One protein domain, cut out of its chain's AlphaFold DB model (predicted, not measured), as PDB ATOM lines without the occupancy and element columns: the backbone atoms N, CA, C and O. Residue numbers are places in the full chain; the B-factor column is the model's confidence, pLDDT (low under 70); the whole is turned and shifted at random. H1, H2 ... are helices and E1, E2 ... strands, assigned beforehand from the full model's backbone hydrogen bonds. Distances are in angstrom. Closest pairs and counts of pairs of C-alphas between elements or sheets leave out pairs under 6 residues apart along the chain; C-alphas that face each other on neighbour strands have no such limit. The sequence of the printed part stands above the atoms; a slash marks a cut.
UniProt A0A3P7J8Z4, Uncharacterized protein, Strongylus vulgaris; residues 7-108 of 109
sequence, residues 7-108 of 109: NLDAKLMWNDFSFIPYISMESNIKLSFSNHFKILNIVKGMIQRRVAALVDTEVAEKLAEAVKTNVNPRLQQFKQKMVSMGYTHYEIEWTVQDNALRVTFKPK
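AT A GLANCE: This is residues 7 to 108 of the 109 residues of an uncharacterized protein of Strongylus vulgaris (UniProt A0A3P7J8Z4). This is a long rod: helix H2 runs along most of it, and hairpin E1 E2 packs on H2's residues 48 to 76. Beyond that, a second hairpin, E3 E4, makes one end; H1 and residues 34 to 39, which stick out, make the other. The printed part has 102 residues, in order E1, E2, H1, H2, E3, E4, class mixed, with two antiparallel two-stranded sheets. It is extended: radius of gyration of the C-alphas 22.0 A, spans 74 by 24 by 14 A.

IN THESE COORDINATES: Find C-alpha 7 at (89.006, 56.536, 55.556), where E1, residues 7 to 15, begins; E2 is 18 to 27. H1 is 38 to 42; H2, 44 to 84, runs 59.1 A. E3 is 90 to 97; E4, 100 to 107, ends at (111.754, 79.105, 26.306).

HOW THE PARTS SIT: Within hydrogen-bond range, N 9 and O 24 are 2.8 A apart in hairpin E1 E2, N 93 and O 104 2.9 A in hairpin E3 E4. The closest C-alphas of E2 and H2 are Ser 18 and Asn 72, 5.0 A; of E1 and E3, Trp 14 and Val 96, 7.1 A. H1 and H2 meet only through their link. Every O i to N i+4 pair is within range in H1, 34 of 37 in H2.

THE WHOLE: The farthest C-alphas, His 36 and Lys 108, are 74.8 A apart. The printed part has no cut and no long link. Residues 35 and 88 are under pLDDT 70.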
ATOM      1  N   ASN A   7      87.810  56.421  56.377       75.69
ATOM      2  CA  ASN A   7      89.006  56.536  55.556       75.69
ATOM      3  C   ASN A   7      88.582  56.891  54.135       75.69
ATOM      4  O   ASN A   7      87.818  56.159  53.507       75.69
ATOM      5  N   LEU A   8      89.066  58.029  53.642       78.62
ATOM      6  CA  LEU A   8      88.855  58.491  52.277       78.62
ATOM      7  C   LEU A   8      90.223  58.715  51.632       78.62
ATOM      8  O   LEU A   8      90.970  59.596  52.057       78.62
ATOM      9  N   ASP A   9      90.523  57.936  50.601       81.25
ATOM     10  CA  ASP A   9      91.695  58.101  49.749       81.25
ATOM     11  C   ASP A   9      91.243  58.614  48.376       81.25
ATOM     12  O   ASP A   9      90.327  58.074  47.750       81.25
ATOM     13  N   ALA A  10      91.872  59.688  47.911       78.81
ATOM     14  CA  ALA A  10      91.608  60.276  46.609       78.81
ATOM     15  C   ALA A  10      92.922  60.443  45.847       78.81
ATOM     16  O   ALA A  10      93.723  61.341  46.118       78.81
ATOM     17  N   LYS A  11      93.108  59.617  44.818       83.75
ATOM     18  CA  LYS A  11      94.226  59.711  43.885       83.75
ATOM     19  C   LYS A  11      93.789  60.458  42.630       83.75
ATOM     20  O   LYS A  11      92.935  59.995  41.882       83.75
ATOM     21  N   LEU A  12      94.407  61.605  42.362       80.75
ATOM     22  CA  LEU A  12      94.144  62.396  41.158       80.75
ATOM     23  C   LEU A  12      95.239  62.148  40.118       80.75
ATOM     24  O   LEU A  12      96.383  62.564  40.294       80.75
ATOM     25  N   MET A  13      94.898  61.473  39.021       83.88
ATOM     26  CA  MET A  13      95.819  61.281  37.900       83.88
ATOM     27  C   MET A  13      95.737  62.465  36.944       83.88
ATOM     28  O   MET A  13      94.663  62.803  36.454       83.88
ATOM     29  N   TRP A  14      96.876  63.099  36.682       79.56
ATOM     30  CA  TRP A  14      96.963  64.202  35.732       79.56
ATOM     31  C   TRP A  14      96.932  63.704  34.284       79.56
ATOM     32  O   TRP A  14      97.671  62.788  33.926       79.56
ATOM     33  N   ASN A  15      96.107  64.341  33.454       82.19
ATOM     34  CA  ASN A  15      96.019  64.119  32.016       82.19
ATOM     35  C   ASN A  15      95.661  65.433  31.300       82.19
ATOM     36  O   ASN A  15      94.514  65.869  31.357       82.19
ATOM     37  N   ASP A  16      96.647  66.068  30.661       79.94
ATOM     38  CA  ASP A  16      96.512  67.289  29.844       79.94
ATOM     39  C   ASP A  16      95.470  68.316  30.358       79.94
ATOM     40  O   ASP A  16      94.405  68.522  29.769       79.94
ATOM     41  N   PHE A  17      95.772  68.982  31.480       77.62
ATOM     42  CA  PHE A  17      94.884  69.978  32.114       77.62
ATOM     43  C   PHE A  17      93.549  69.439  32.623       77.62
ATOM     44  O   PHE A  17      92.596  70.189  32.835       77.62
ATOM     45  N   SER A  18      93.490  68.140  32.868       81.88
ATOM     46  CA  SER A  18      92.375  67.494  33.538       81.88
ATOM     47  C   SER A  18      92.904  66.507  34.567       81.88
ATOM     48  O   SER A  18      93.951  65.886  34.381       81.88
ATOM     49  N   PHE A  19      92.165  66.338  35.654       85.38
ATOM     50  CA  PHE A  19      92.370  65.246  36.588       85.38
ATOM     51  C   PHE A  19      91.357  64.133  36.329       85.38
ATOM     52  O   PHE A  19      90.167  64.389  36.117       85.38
ATOM     53  N   ILE A  20      91.851  62.899  36.381       87.19
ATOM     54  CA  ILE A  20      91.059  61.674  36.445       87.19
ATOM     55  C   ILE A  20      91.114  61.200  37.904       87.19
ATOM     56  O   ILE A  20      92.177  60.763  38.357       87.19
ATOM     57  N   PRO A  21      90.020  61.351  38.670       84.19
ATOM     58  CA  PRO A  21      89.986  60.948  40.066       84.19
ATOM     59  C   PRO A  21      89.772  59.438  40.202       84.19
ATOM     60  O   PRO A  21      88.889  58.863  39.572       84.19
ATOM     61  N   TYR A  22      90.551  58.820  41.082       85.25
ATOM     62  CA  TYR A  22      90.350  57.474  41.602       85.25
ATOM     63  C   TYR A  22      90.129  57.611  43.102       85.25
ATOM     64  O   TYR A  22      91.059  57.945  43.835       85.25
ATOM     65  N   ILE A  23      88.887  57.429  43.541       83.38
ATOM     66  CA  ILE A  23      88.487  57.649  44.929       83.38
ATOM     67  C   ILE A  23      88.111  56.304  45.537       83.38
ATOM     68  O   ILE A  23      87.337  55.548  44.955       83.38
ATOM     69  N   SER A  24      88.686  56.016  46.697       78.88
ATOM     70  CA  SER A  24      88.369  54.858  47.519       78.88
ATOM     71  C   SER A  24      87.934  55.358  48.888       78.88
ATOM     72  O   SER A  24      88.589  56.210  49.486       78.88
ATOM     73  N   MET A  25      86.803  54.857  49.366       76.62
ATOM     74  CA  MET A  25      86.269  55.194  50.676       76.62
ATOM     75  C   MET A  25      85.907  53.912  51.408       76.62
ATOM     76  O   MET A  25      85.369  52.984  50.805       76.62
ATOM     77  N   GLU A  26      86.207  53.880  52.699       80.19
ATOM     78  CA  GLU A  26      85.786  52.818  53.602       80.19
ATOM     79  C   GLU A  26      85.179  53.448  54.861       80.19
ATOM     80  O   GLU A  26      85.878  54.086  55.661       80.19
ATOM     81  N   SER A  27      83.864  53.276  55.030       74.06
ATOM     82  CA  SER A  27      83.122  53.793  56.184       74.06
ATOM     83  C   SER A  27      82.749  52.705  57.182       74.06
ATOM     84  O   SER A  27      82.153  51.682  56.840       74.06
ATOM     85  N   ASN A  28      82.958  52.979  58.473       77.31
ATOM     86  CA  ASN A  28      82.460  52.132  59.556       77.31
ATOM     87  C   ASN A  28      81.189  52.713  60.203       77.31
ATOM     88  O   ASN A  28      81.240  53.352  61.255       77.31
ATOM     89  N   ILE A  29      80.031  52.478  59.577       79.25
ATOM     90  CA  ILE A  29      78.748  53.051  60.022       79.25
ATOM     91  C   ILE A  29      78.115  52.222  61.145       79.25
ATOM     92  O   ILE A  29      77.798  51.035  60.978       79.25
ATOM     93  N   LYS A  30      77.830  52.866  62.287       80.06
ATOM     94  CA  LYS A  30      77.105  52.258  63.412       80.06
ATOM     95  C   LYS A  30      75.632  52.642  63.417       80.06
ATOM     96  O   LYS A  30      75.265  53.774  63.692       80.06
ATOM     97  N   LEU A  31      74.766  51.655  63.186       77.75
ATOM     98  CA  LEU A  31      73.315  51.841  63.279       77.75
ATOM     99  C   LEU A  31      72.795  51.386  64.643       77.75
ATOM    100  O   LEU A  31      73.289  50.419  65.224       77.75
ATOM    101  N   SER A  32      71.766  52.046  65.159       76.81
ATOM    102  CA  SER A  32      71.031  51.616  66.352       76.81
ATOM    103  C   SER A  32      69.537  51.668  66.072       76.81
ATOM    104  O   SER A  32      69.029  52.707  65.663       76.81
ATOM    105  N   PHE A  33      68.842  50.556  66.300       78.00
ATOM    106  CA  PHE A  33      67.394  50.458  66.130       78.00
ATOM    107  C   PHE A  33      66.706  50.532  67.492       78.00
ATOM    108  O   PHE A  33      67.223  50.010  68.482       78.00
ATOM    109  N   SER A  34      65.537  51.170  67.549       75.81
ATOM    110  CA  SER A  34      64.730  51.212  68.768       75.81
ATOM    111  C   SER A  34      64.201  49.817  69.133       75.81
ATOM    112  O   SER A  34      64.010  48.952  68.274       75.81
ATOM    113  N   ASN A  35      63.935  49.589  70.426       69.19
ATOM    114  CA  ASN A  35      63.561  48.273  70.974       69.19
ATOM    115  C   ASN A  35      62.277  47.665  70.381       69.19
ATOM    116  O   ASN A  35      62.054  46.461  70.519       69.19
ATOM    117  N   HIS A  36      61.457  48.466  69.700       73.38
ATOM    118  CA  HIS A  36      60.253  48.008  69.004       73.38
ATOM    119  C   HIS A  36      60.564  47.154  67.766       73.38
ATOM    120  O   HIS A  36      59.715  46.388  67.321       73.38
ATOM    121  N   PHE A  37      61.796  47.210  67.251       71.62
ATOM    122  CA  PHE A  37      62.210  46.496  66.047       71.62
ATOM    123  C   PHE A  37      63.273  45.431  66.347       71.62
ATOM    124  O   PHE A  37      64.366  45.438  65.781       71.62
ATOM    125  N   LYS A  38      62.952  44.471  67.227       71.31
ATOM    126  CA  LYS A  38      63.861  43.362  67.596       71.31
ATOM    127  C   LYS A  38      64.417  42.608  66.382       71.31
ATOM    128  O   LYS A  38      65.585  42.236  66.387       71.31
ATOM    129  N   ILE A  39      63.615  42.444  65.329       75.69
ATOM    130  CA  ILE A  39      64.026  41.794  64.076       75.69
ATOM    131  C   ILE A  39      65.148  42.582  63.377       75.69
ATOM    132  O   ILE A  39      66.087  41.978  62.864       75.69
ATOM    133  N   LEU A  40      65.123  43.920  63.423       75.19
ATOM    134  CA  LEU A  40      66.174  44.754  62.829       75.19
ATOM    135  C   LEU A  40      67.504  44.629  63.575       75.19
ATOM    136  O   LEU A  40      68.553  44.723  62.948       75.19
ATOM    137  N   ASN A  41      67.484  44.341  64.881       76.25
ATOM    138  CA  ASN A  41      68.706  44.038  65.631       76.25
ATOM    139  C   ASN A  41      69.352  42.711  65.199       76.25
ATOM    140  O   ASN A  41      70.573  42.601  65.262       76.25
ATOM    141  N   ILE A  42      68.568  41.740  64.711       81.25
ATOM    142  CA  ILE A  42      69.082  40.456  64.201       81.25
ATOM    143  C   ILE A  42      69.804  40.662  62.864       81.25
ATOM    144  O   ILE A  42      70.914  40.175  62.672       81.25
ATOM    145  N   VAL A  43      69.210  41.436  61.949       84.12
ATOM    146  CA  VAL A  43      69.793  41.721  60.621       84.12
ATOM    147  C   VAL A  43      70.683  42.969  60.596       84.12
ATOM    148  O   VAL A  43      71.153  43.391  59.539       84.12
ATOM    149  N   LYS A  44      70.949  43.563  61.761       83.81
ATOM    150  CA  LYS A  44      71.642  44.844  61.922       83.81
ATOM    151  C   LYS A  44      72.976  44.904  61.185       83.81
ATOM    152  O   LYS A  44      73.216  45.858  60.451       83.81
ATOM    153  N   GLY A  45      73.808  43.870  61.319       83.31
ATOM    154  CA  GLY A  45      75.105  43.815  60.639       83.31
ATOM    155  C   GLY A  45      74.987  43.838  59.110       83.31
ATOM    156  O   GLY A  45      75.809  44.458  58.441       83.31
ATOM    157  N   MET A  46      73.937  43.229  58.548       83.44
ATOM    158  CA  MET A  46      73.677  43.261  57.106       83.44
ATOM    159  C   MET A  46      73.239  44.657  56.648       83.44
ATOM    160  O   MET A  46      73.728  45.142  55.629       83.44
ATOM    161  N   ILE A  47      72.355  45.312  57.407       83.75
ATOM    162  CA  ILE A  47      71.889  46.670  57.089       83.75
ATOM    163  C   ILE A  47      73.058  47.655  57.158       83.75
ATOM    164  O   ILE A  47      73.253  48.425  56.225       83.75
ATOM    165  N   GLN A  48      73.878  47.585  58.210       87.31
ATOM    166  CA  GLN A  48      75.055  48.444  58.365       87.31
ATOM    167  C   GLN A  48      76.009  48.333  57.174       87.31
ATOM    168  O   GLN A  48      76.406  49.355  56.627       87.31
ATOM    169  N   ARG A  49      76.322  47.109  56.728       86.19
ATOM    170  CA  ARG A  49      77.191  46.884  55.561       86.19
ATOM    171  C   ARG A  49      76.615  47.481  54.279       86.19
ATOM    172  O   ARG A  49      77.353  48.084  53.512       86.19
ATOM    173  N   ARG A  50      75.305  47.331  54.046       85.88
ATOM    174  CA  ARG A  50      74.647  47.903  52.858       85.88
ATOM    175  C   ARG A  50      74.640  49.426  52.887       85.88
ATOM    176  O   ARG A  50      74.911  50.042  51.865       85.88
ATOM    177  N   VAL A  51      74.343  50.019  54.041       84.06
ATOM    178  CA  VAL A  51      74.352  51.478  54.204       84.06
ATOM    179  C   VAL A  51      75.765  52.031  54.023       84.06
ATOM    180  O   VAL A  51      75.920  52.996  53.288       84.06
ATOM    181  N   ALA A  52      76.787  51.392  54.605       86.50
ATOM    182  CA  ALA A  52      78.186  51.776  54.402       86.50
ATOM    183  C   ALA A  52      78.578  51.744  52.920       86.50
ATOM    184  O   ALA A  52      78.995  52.766  52.393       86.50
ATOM    185  N   ALA A  53      78.314  50.639  52.216       85.69
ATOM    186  CA  ALA A  53      78.645  50.519  50.795       85.69
ATOM    187  C   ALA A  53      77.945  51.573  49.913       85.69
ATOM    188  O   ALA A  53      78.550  52.095  48.976       85.69
ATOM    189  N   LEU A  54      76.679  51.898  50.206       86.12
ATOM    190  CA  LEU A  54      75.945  52.948  49.491       86.12
ATOM    191  C   LEU A  54      76.552  54.332  49.738       86.12
ATOM    192  O   LEU A  54      76.733  55.088  48.790       86.12
ATOM    193  N   VAL A  55      76.882  54.651  50.993       86.19
ATOM    194  CA  VAL A  55      77.524  55.924  51.352       86.19
ATOM    195  C   VAL A  55      78.902  56.037  50.702       86.19
ATOM    196  O   VAL A  55      79.178  57.056  50.076       86.19
ATOM    197  N   ASP A  56      79.723  54.990  50.793       86.75
ATOM    198  CA  ASP A  56      81.068  54.957  50.213       86.75
ATOM    199  C   ASP A  56      81.026  55.198  48.697       86.75
ATOM    200  O   ASP A  56      81.813  55.982  48.166       86.75
ATOM    201  N   THR A  57      80.055  54.587  48.009       87.94
ATOM    202  CA  THR A  57      79.859  54.762  46.563       87.94
ATOM    203  C   THR A  57      79.400  56.179  46.226       87.94
ATOM    204  O   THR A  57      80.032  56.850  45.415       87.94
ATOM    205  N   GLU A  58      78.338  56.669  46.872       88.56
ATOM    206  CA  GLU A  58      77.759  57.986  46.574       88.56
ATOM    207  C   GLU A  58      78.760  59.119  46.855       88.56
ATOM    208  O   GLU A  58      78.872  60.072  46.082       88.56
ATOM    209  N   VAL A  59      79.519  59.030  47.952       87.12
ATOM    210  CA  VAL A  59      80.546  60.027  48.284       87.12
ATOM    211  C   VAL A  59      81.681  59.995  47.261       87.12
ATOM    212  O   VAL A  59      82.101  61.060  46.796       87.12
ATOM    213  N   ALA A  60      82.151  58.806  46.869       86.12
ATOM    214  CA  ALA A  60      83.169  58.669  45.831       86.12
ATOM    215  C   ALA A  60      82.696  59.251  44.488       86.12
ATOM    216  O   ALA A  60      83.436  59.999  43.843       86.12
ATOM    217  N   GLU A  61      81.449  58.985  44.095       89.50
ATOM    218  CA  GLU A  61      80.847  59.522  42.872       89.50
ATOM    219  C   GLU A  61      80.726  61.049  42.910       89.50
ATOM    220  O   GLU A  61      81.172  61.717  41.976       89.50
ATOM    221  N   LYS A  62      80.213  61.629  44.005       89.25
ATOM    222  CA  LYS A  62      80.096  63.093  44.142       89.25
ATOM    223  C   LYS A  62      81.447  63.795  44.115       89.25
ATOM    224  O   LYS A  62      81.572  64.873  43.534       89.25
ATOM    225  N   LEU A  63      82.466  63.205  44.732       87.25
ATOM    226  CA  LEU A  63      83.823  63.745  44.687       87.25
ATOM    227  C   LEU A  63      84.407  63.663  43.269       87.25
ATOM    228  O   LEU A  63      84.991  64.641  42.793       87.25
ATOM    229  N   ALA A  64      84.203  62.546  42.564       88.38
ATOM    230  CA  ALA A  64      84.627  62.407  41.173       88.38
ATOM    231  C   ALA A  64      83.927  63.432  40.267       88.38
ATOM    232  O   ALA A  64      84.563  64.091  39.435       88.38
ATOM    233  N   GLU A  65      82.624  63.618  40.471       91.44
ATOM    234  CA  GLU A  65      81.825  64.616  39.776       91.44
ATOM    235  C   GLU A  65      82.323  66.031  40.076       91.44
ATOM    236  O   GLU A  65      82.503  66.818  39.147       91.44
ATOM    237  N   ALA A  66      82.620  66.360  41.334       89.00
ATOM    238  CA  ALA A  66      83.141  67.670  41.710       89.00
ATOM    239  C   ALA A  66      84.478  67.979  41.018       89.00
ATOM    240  O   ALA A  66      84.673  69.096  40.531       89.00
ATOM    241  N   VAL A  67      85.379  66.996  40.897       86.69
ATOM    242  CA  VAL A  67      86.625  67.148  40.126       86.69
ATOM    243  C   VAL A  67      86.316  67.424  38.652       86.69
ATOM    244  O   VAL A  67      86.831  68.382  38.073       86.69
ATOM    245  N   LYS A  68      85.418  66.639  38.050       89.38
ATOM    246  CA  LYS A  68      85.049  66.778  36.636       89.38
ATOM    247  C   LYS A  68      84.342  68.099  36.321       89.38
ATOM    248  O   LYS A  68      84.583  68.667  35.260       89.38
ATOM    249  N   THR A  69      83.468  68.572  37.205       92.62
ATOM    250  CA  THR A  69      82.569  69.714  36.956       92.62
ATOM    251  C   THR A  69      83.114  71.039  37.477       92.62
ATOM    252  O   THR A  69      82.802  72.081  36.908       92.62
ATOM    253  N   ASN A  70      83.959  71.027  38.511       88.88
ATOM    254  CA  ASN A  70      84.490  72.253  39.111       88.88
ATOM    255  C   ASN A  70      85.990  72.427  38.877       88.88
ATOM    256  O   ASN A  70      86.427  73.527  38.534       88.88
ATOM    257  N   VAL A  71      86.789  71.369  39.053       85.94
ATOM    258  CA  VAL A  71      88.256  71.468  38.968       85.94
ATOM    259  C   VAL A  71      88.713  71.496  37.512       85.94
ATOM    260  O   VAL A  71      89.378  72.448  37.096       85.94
ATOM    261  N   ASN A  72      88.310  70.508  36.712       87.12
ATOM    262  CA  ASN A  72      88.757  70.382  35.322       87.12
ATOM    263  C   ASN A  72      88.399  71.607  34.459       87.12
ATOM    264  O   ASN A  72      89.279  72.099  33.753       87.12
ATOM    265  N   PRO A  73      87.190  72.198  34.541       91.69
ATOM    266  CA  PRO A  73      86.879  73.381  33.744       91.69
ATOM    267  C   PRO A  73      87.750  74.587  34.098       91.69
ATOM    268  O   PRO A  73      88.163  75.324  33.205       91.69
ATOM    269  N   ARG A  74      88.100  74.771  35.379       87.38
ATOM    270  CA  ARG A  74      89.013  75.846  35.805       87.38
ATOM    271  C   ARG A  74      90.424  75.635  35.260       87.38
ATOM    272  O   ARG A  74      91.051  76.598  34.824       87.38
ATOM    273  N   LEU A  75      90.905  74.392  35.234       84.56
ATOM    274  CA  LEU A  75      92.197  74.047  34.631       84.56
ATOM    275  C   LEU A  75      92.210  74.323  33.122       84.56
ATOM    276  O   LEU A  75      93.163  74.911  32.617       84.56
ATOM    277  N   GLN A  76      91.133  73.987  32.412       86.56
ATOM    278  CA  GLN A  76      91.009  74.283  30.982       86.56
ATOM    279  C   GLN A  76      90.930  75.791  30.704       86.56
ATOM    280  O   GLN A  76      91.608  76.292  29.808       86.56
ATOM    281  N   GLN A  77      90.180  76.548  31.510       88.31
ATOM    282  CA  GLN A  77      90.166  78.014  31.422       88.31
ATOM    283  C   GLN A  77      91.555  78.609  31.668       88.31
ATOM    284  O   GLN A  77      91.964  79.556  30.997       88.31
ATOM    285  N   PHE A  78      92.302  78.048  32.618       83.81
ATOM    286  CA  PHE A  78      93.671  78.463  32.881       83.81
ATOM    287  C   PHE A  78      94.602  78.155  31.692       83.81
ATOM    288  O   PHE A  78      95.351  79.042  31.273       83.81
ATOM    289  N   LYS A  79      94.485  76.970  31.070       81.94
ATOM    290  CA  LYS A  79      95.178  76.620  29.811       81.94
ATOM    291  C   LYS A  79      94.920  77.665  28.725       81.94
ATOM    292  O   LYS A  79      95.862  78.186  28.131       81.94
ATOM    293  N   GLN A  80      93.654  78.028  28.514       85.81
ATOM    294  CA  GLN A  80      93.257  79.033  27.520       85.81
ATOM    295  C   GLN A  80      93.839  80.418  27.821       85.81
ATOM    296  O   GLN A  80      94.371  81.070  26.920       85.81
ATOM    297  N   LYS A  81      93.798  80.860  29.086       86.06
ATOM    298  CA  LYS A  81      94.381  82.147  29.493       86.06
ATOM    299  C   LYS A  81      95.880  82.200  29.217       86.06
ATOM    300  O   LYS A  81      96.345  83.183  28.645       86.06
ATOM    301  N   MET A  82      96.626  81.141  29.531       78.81
ATOM    302  CA  MET A  82      98.060  81.108  29.230       78.81
ATOM    303  C   MET A  82      98.345  81.215  27.730       78.81
ATOM    304  O   MET A  82      99.223  81.975  27.327       78.81
ATOM    305  N   VAL A  83      97.571  80.521  26.892       80.62
ATOM    306  CA  VAL A  83      97.698  80.648  25.432       80.62
ATOM    307  C   VAL A  83      97.422  82.089  24.983       80.62
ATOM    308  O   VAL A  83      98.210  82.643  24.221       80.62
ATOM    309  N   SER A  84      96.367  82.730  25.504       83.31
ATOM    310  CA  SER A  84      96.026  84.119  25.149       83.31
ATOM    311  C   SER A  84      97.066  85.155  25.588       83.31
ATOM    312  O   SER A  84      97.221  86.180  24.934       83.31
ATOM    313  N   MET A  85      97.809  84.884  26.665       82.06
ATOM    314  CA  MET A  85      98.852  85.777  27.181       82.06
ATOM    315  C   MET A  85     100.162  85.703  26.380       82.06
ATOM    316  O   MET A  85     101.140  86.347  26.750       82.06
ATOM    317  N   GLY A  86     100.215  84.924  25.294       73.00
ATOM    318  CA  GLY A  86     101.403  84.850  24.442       73.00
ATOM    319  C   GLY A  86     102.521  83.972  25.005       73.00
ATOM    320  O   GLY A  86     103.635  83.983  24.474       73.00
ATOM    321  N   TYR A  87     102.224  83.124  26.003       70.44
ATOM    322  CA  TYR A  87     103.129  82.054  26.453       70.44
ATOM    323  C   TYR A  87     103.332  80.955  25.393       70.44
ATOM    324  O   TYR A  87     103.925  79.921  25.670       70.44
ATOM    325  N   THR A  88     102.895  81.179  24.152       67.56
ATOM    326  CA  THR A  88     103.165  80.332  22.986       67.56
ATOM    327  C   THR A  88     104.659  80.189  22.688       67.56
ATOM    328  O   THR A  88     105.045  79.187  22.086       67.56
ATOM    329  N   HIS A  89     105.483  81.143  23.139       70.31
ATOM    330  CA  HIS A  89     106.950  81.127  23.065       70.31
ATOM    331  C   HIS A  89     107.607  80.265  24.147       70.31
ATOM    332  O   HIS A  89     108.822  80.102  24.133       70.31
ATOM    333  N   TYR A  90     106.828  79.723  25.084       70.31
ATOM    334  CA  TYR A  90     107.311  78.807  26.102       70.31
ATOM    335  C   TYR A  90     106.727  77.415  25.857       70.31
ATOM    336  O   TYR A  90     105.554  77.245  25.521       70.31
ATOM    337  N   GLU A  91     107.564  76.399  25.991       74.75
ATOM    338  CA  GLU A  91     107.130  75.036  26.228       74.75
ATOM    339  C   GLU A  91     106.790  74.917  27.717       74.75
ATOM    340  O   GLU A  91     107.614  75.222  28.582       74.75
ATOM    341  N   ILE A  92     105.540  74.557  28.014       74.50
ATOM    342  CA  ILE A  92     105.055  74.422  29.386       74.50
ATOM    343  C   ILE A  92     104.905  72.935  29.684       74.50
ATOM    344  O   ILE A  92     104.016  72.276  29.143       74.50
ATOM    345  N   GLU A  93     105.760  72.418  30.557       76.81
ATOM    346  CA  GLU A  93     105.715  71.032  31.016       76.81
ATOM    347  C   GLU A  93     104.989  70.932  32.357       76.81
ATOM    348  O   GLU A  93     105.256  71.687  33.297       76.81
ATOM    349  N   TRP A  94     104.085  69.958  32.445       74.94
ATOM    350  CA  TRP A  94     103.272  69.679  33.624       74.94
ATOM    351  C   TRP A  94     103.627  68.297  34.142       74.94
ATOM    352  O   TRP A  94     103.490  67.313  33.416       74.94
ATOM    353  N   THR A  95     104.074  68.209  35.391       79.12
ATOM    354  CA  THR A  95     104.461  66.934  36.007       79.12
ATOM    355  C   THR A  95     103.863  66.820  37.399       79.12
ATOM    356  O   THR A  95     103.745  67.810  38.116       79.12
ATOM    357  N   VAL A  96     103.461  65.611  37.788       75.56
ATOM    358  CA  VAL A  96     103.050  65.321  39.165       75.56
ATOM    359  C   VAL A  96     104.225  64.655  39.864       75.56
ATOM    360  O   VAL A  96     104.653  63.580  39.454       75.56
ATOM    361  N   GLN A  97     104.755  65.300  40.901       77.50
ATOM    362  CA  GLN A  97     105.869  64.794  41.698       77.50
ATOM    363  C   GLN A  97     105.616  65.100  43.173       77.50
ATOM    364  O   GLN A  97     105.232  66.218  43.506       77.50
ATOM    365  N   ASP A  98     105.819  64.114  44.048       81.06
ATOM    366  CA  ASP A  98     105.621  64.245  45.500       81.06
ATOM    367  C   ASP A  98     104.225  64.786  45.875       81.06
ATOM    368  O   ASP A  98     104.087  65.665  46.721       81.06
ATOM    369  N   ASN A  99     103.174  64.302  45.196       75.81
ATOM    370  CA  ASN A  99     101.788  64.783  45.325       75.81
ATOM    371  C   ASN A  99     101.580  66.279  45.000       75.81
ATOM    372  O   ASN A  99     100.531  66.840  45.311       75.81
ATOM    373  N   ALA A 100     102.538  66.917  44.325       73.06
ATOM    374  CA  ALA A 100     102.432  68.284  43.837       73.06
ATOM    375  C   ALA A 100     102.400  68.320  42.302       73.06
ATOM    376  O   ALA A 100     103.217  67.687  41.630       73.06
ATOM    377  N   LEU A 101     101.476  69.105  41.741       75.00
ATOM    378  CA  LEU A 101     101.503  69.462  40.323       75.00
ATOM    379  C   LEU A 101     102.551  70.564  40.123       75.00
ATOM    380  O   LEU A 101     102.367  71.695  40.575       75.00
ATOM    381  N   ARG A 102     103.657  70.231  39.460       79.81
ATOM    382  CA  ARG A 102     104.732  71.161  39.103       79.81
ATOM    383  C   ARG A 102     104.552  71.648  37.672       79.81
ATOM    384  O   ARG A 102     104.253  70.867  36.766       79.81
ATOM    385  N   VAL A 103     104.789  72.943  37.489       75.69
ATOM    386  CA  VAL A 103     104.706  73.637  36.203       75.69
ATOM    387  C   VAL A 103     106.082  74.175  35.866       75.69
ATOM    388  O   VAL A 103     106.641  74.956  36.635       75.69
ATOM    389  N   THR A 104     106.625  73.762  34.728       80.44
ATOM    390  CA  THR A 104     107.928  74.230  34.251       80.44
ATOM    391  C   THR A 104     107.741  75.006  32.960       80.44
ATOM    392  O   THR A 104     107.125  74.506  32.024       80.44
ATOM    393  N   PHE A 105     108.292  76.217  32.905       78.25
ATOM    394  CA  PHE A 105     108.294  77.061  31.714       78.25
ATOM    395  C   PHE A 105     109.687  77.023  31.084       78.25
ATOM    396  O   PHE A 105     110.661  77.439  31.712       78.25
ATOM    397  N   LYS A 106     109.792  76.532  29.849       80.56
ATOM    398  CA  LYS A 106     111.033  76.521  29.065       80.56
ATOM    399  C   LYS A 106     110.870  77.439  27.857       80.56
ATOM    400  O   LYS A 106     109.859  77.323  27.175       80.56
ATOM    401  N   PRO A 107     111.807  78.350  27.554       79.12
ATOM    402  CA  PRO A 107     111.754  79.105  26.306       79.12
ATOM    403  C   PRO A 107     111.833  78.141  25.117       79.12
ATOM    404  O   PRO A 107     112.696  77.260  25.099       79.12
ATOM    405  N   LYS A 108     110.960  78.305  24.122       74.94
ATOM    406  CA  LYS A 108     111.127  77.639  22.828       74.94
ATOM    407  C   LYS A 108     112.343  78.262  22.146       74.94
ATOM    408  O   LYS A 108     112.417  79.485  22.037       74.94
TER     409      LYS A 108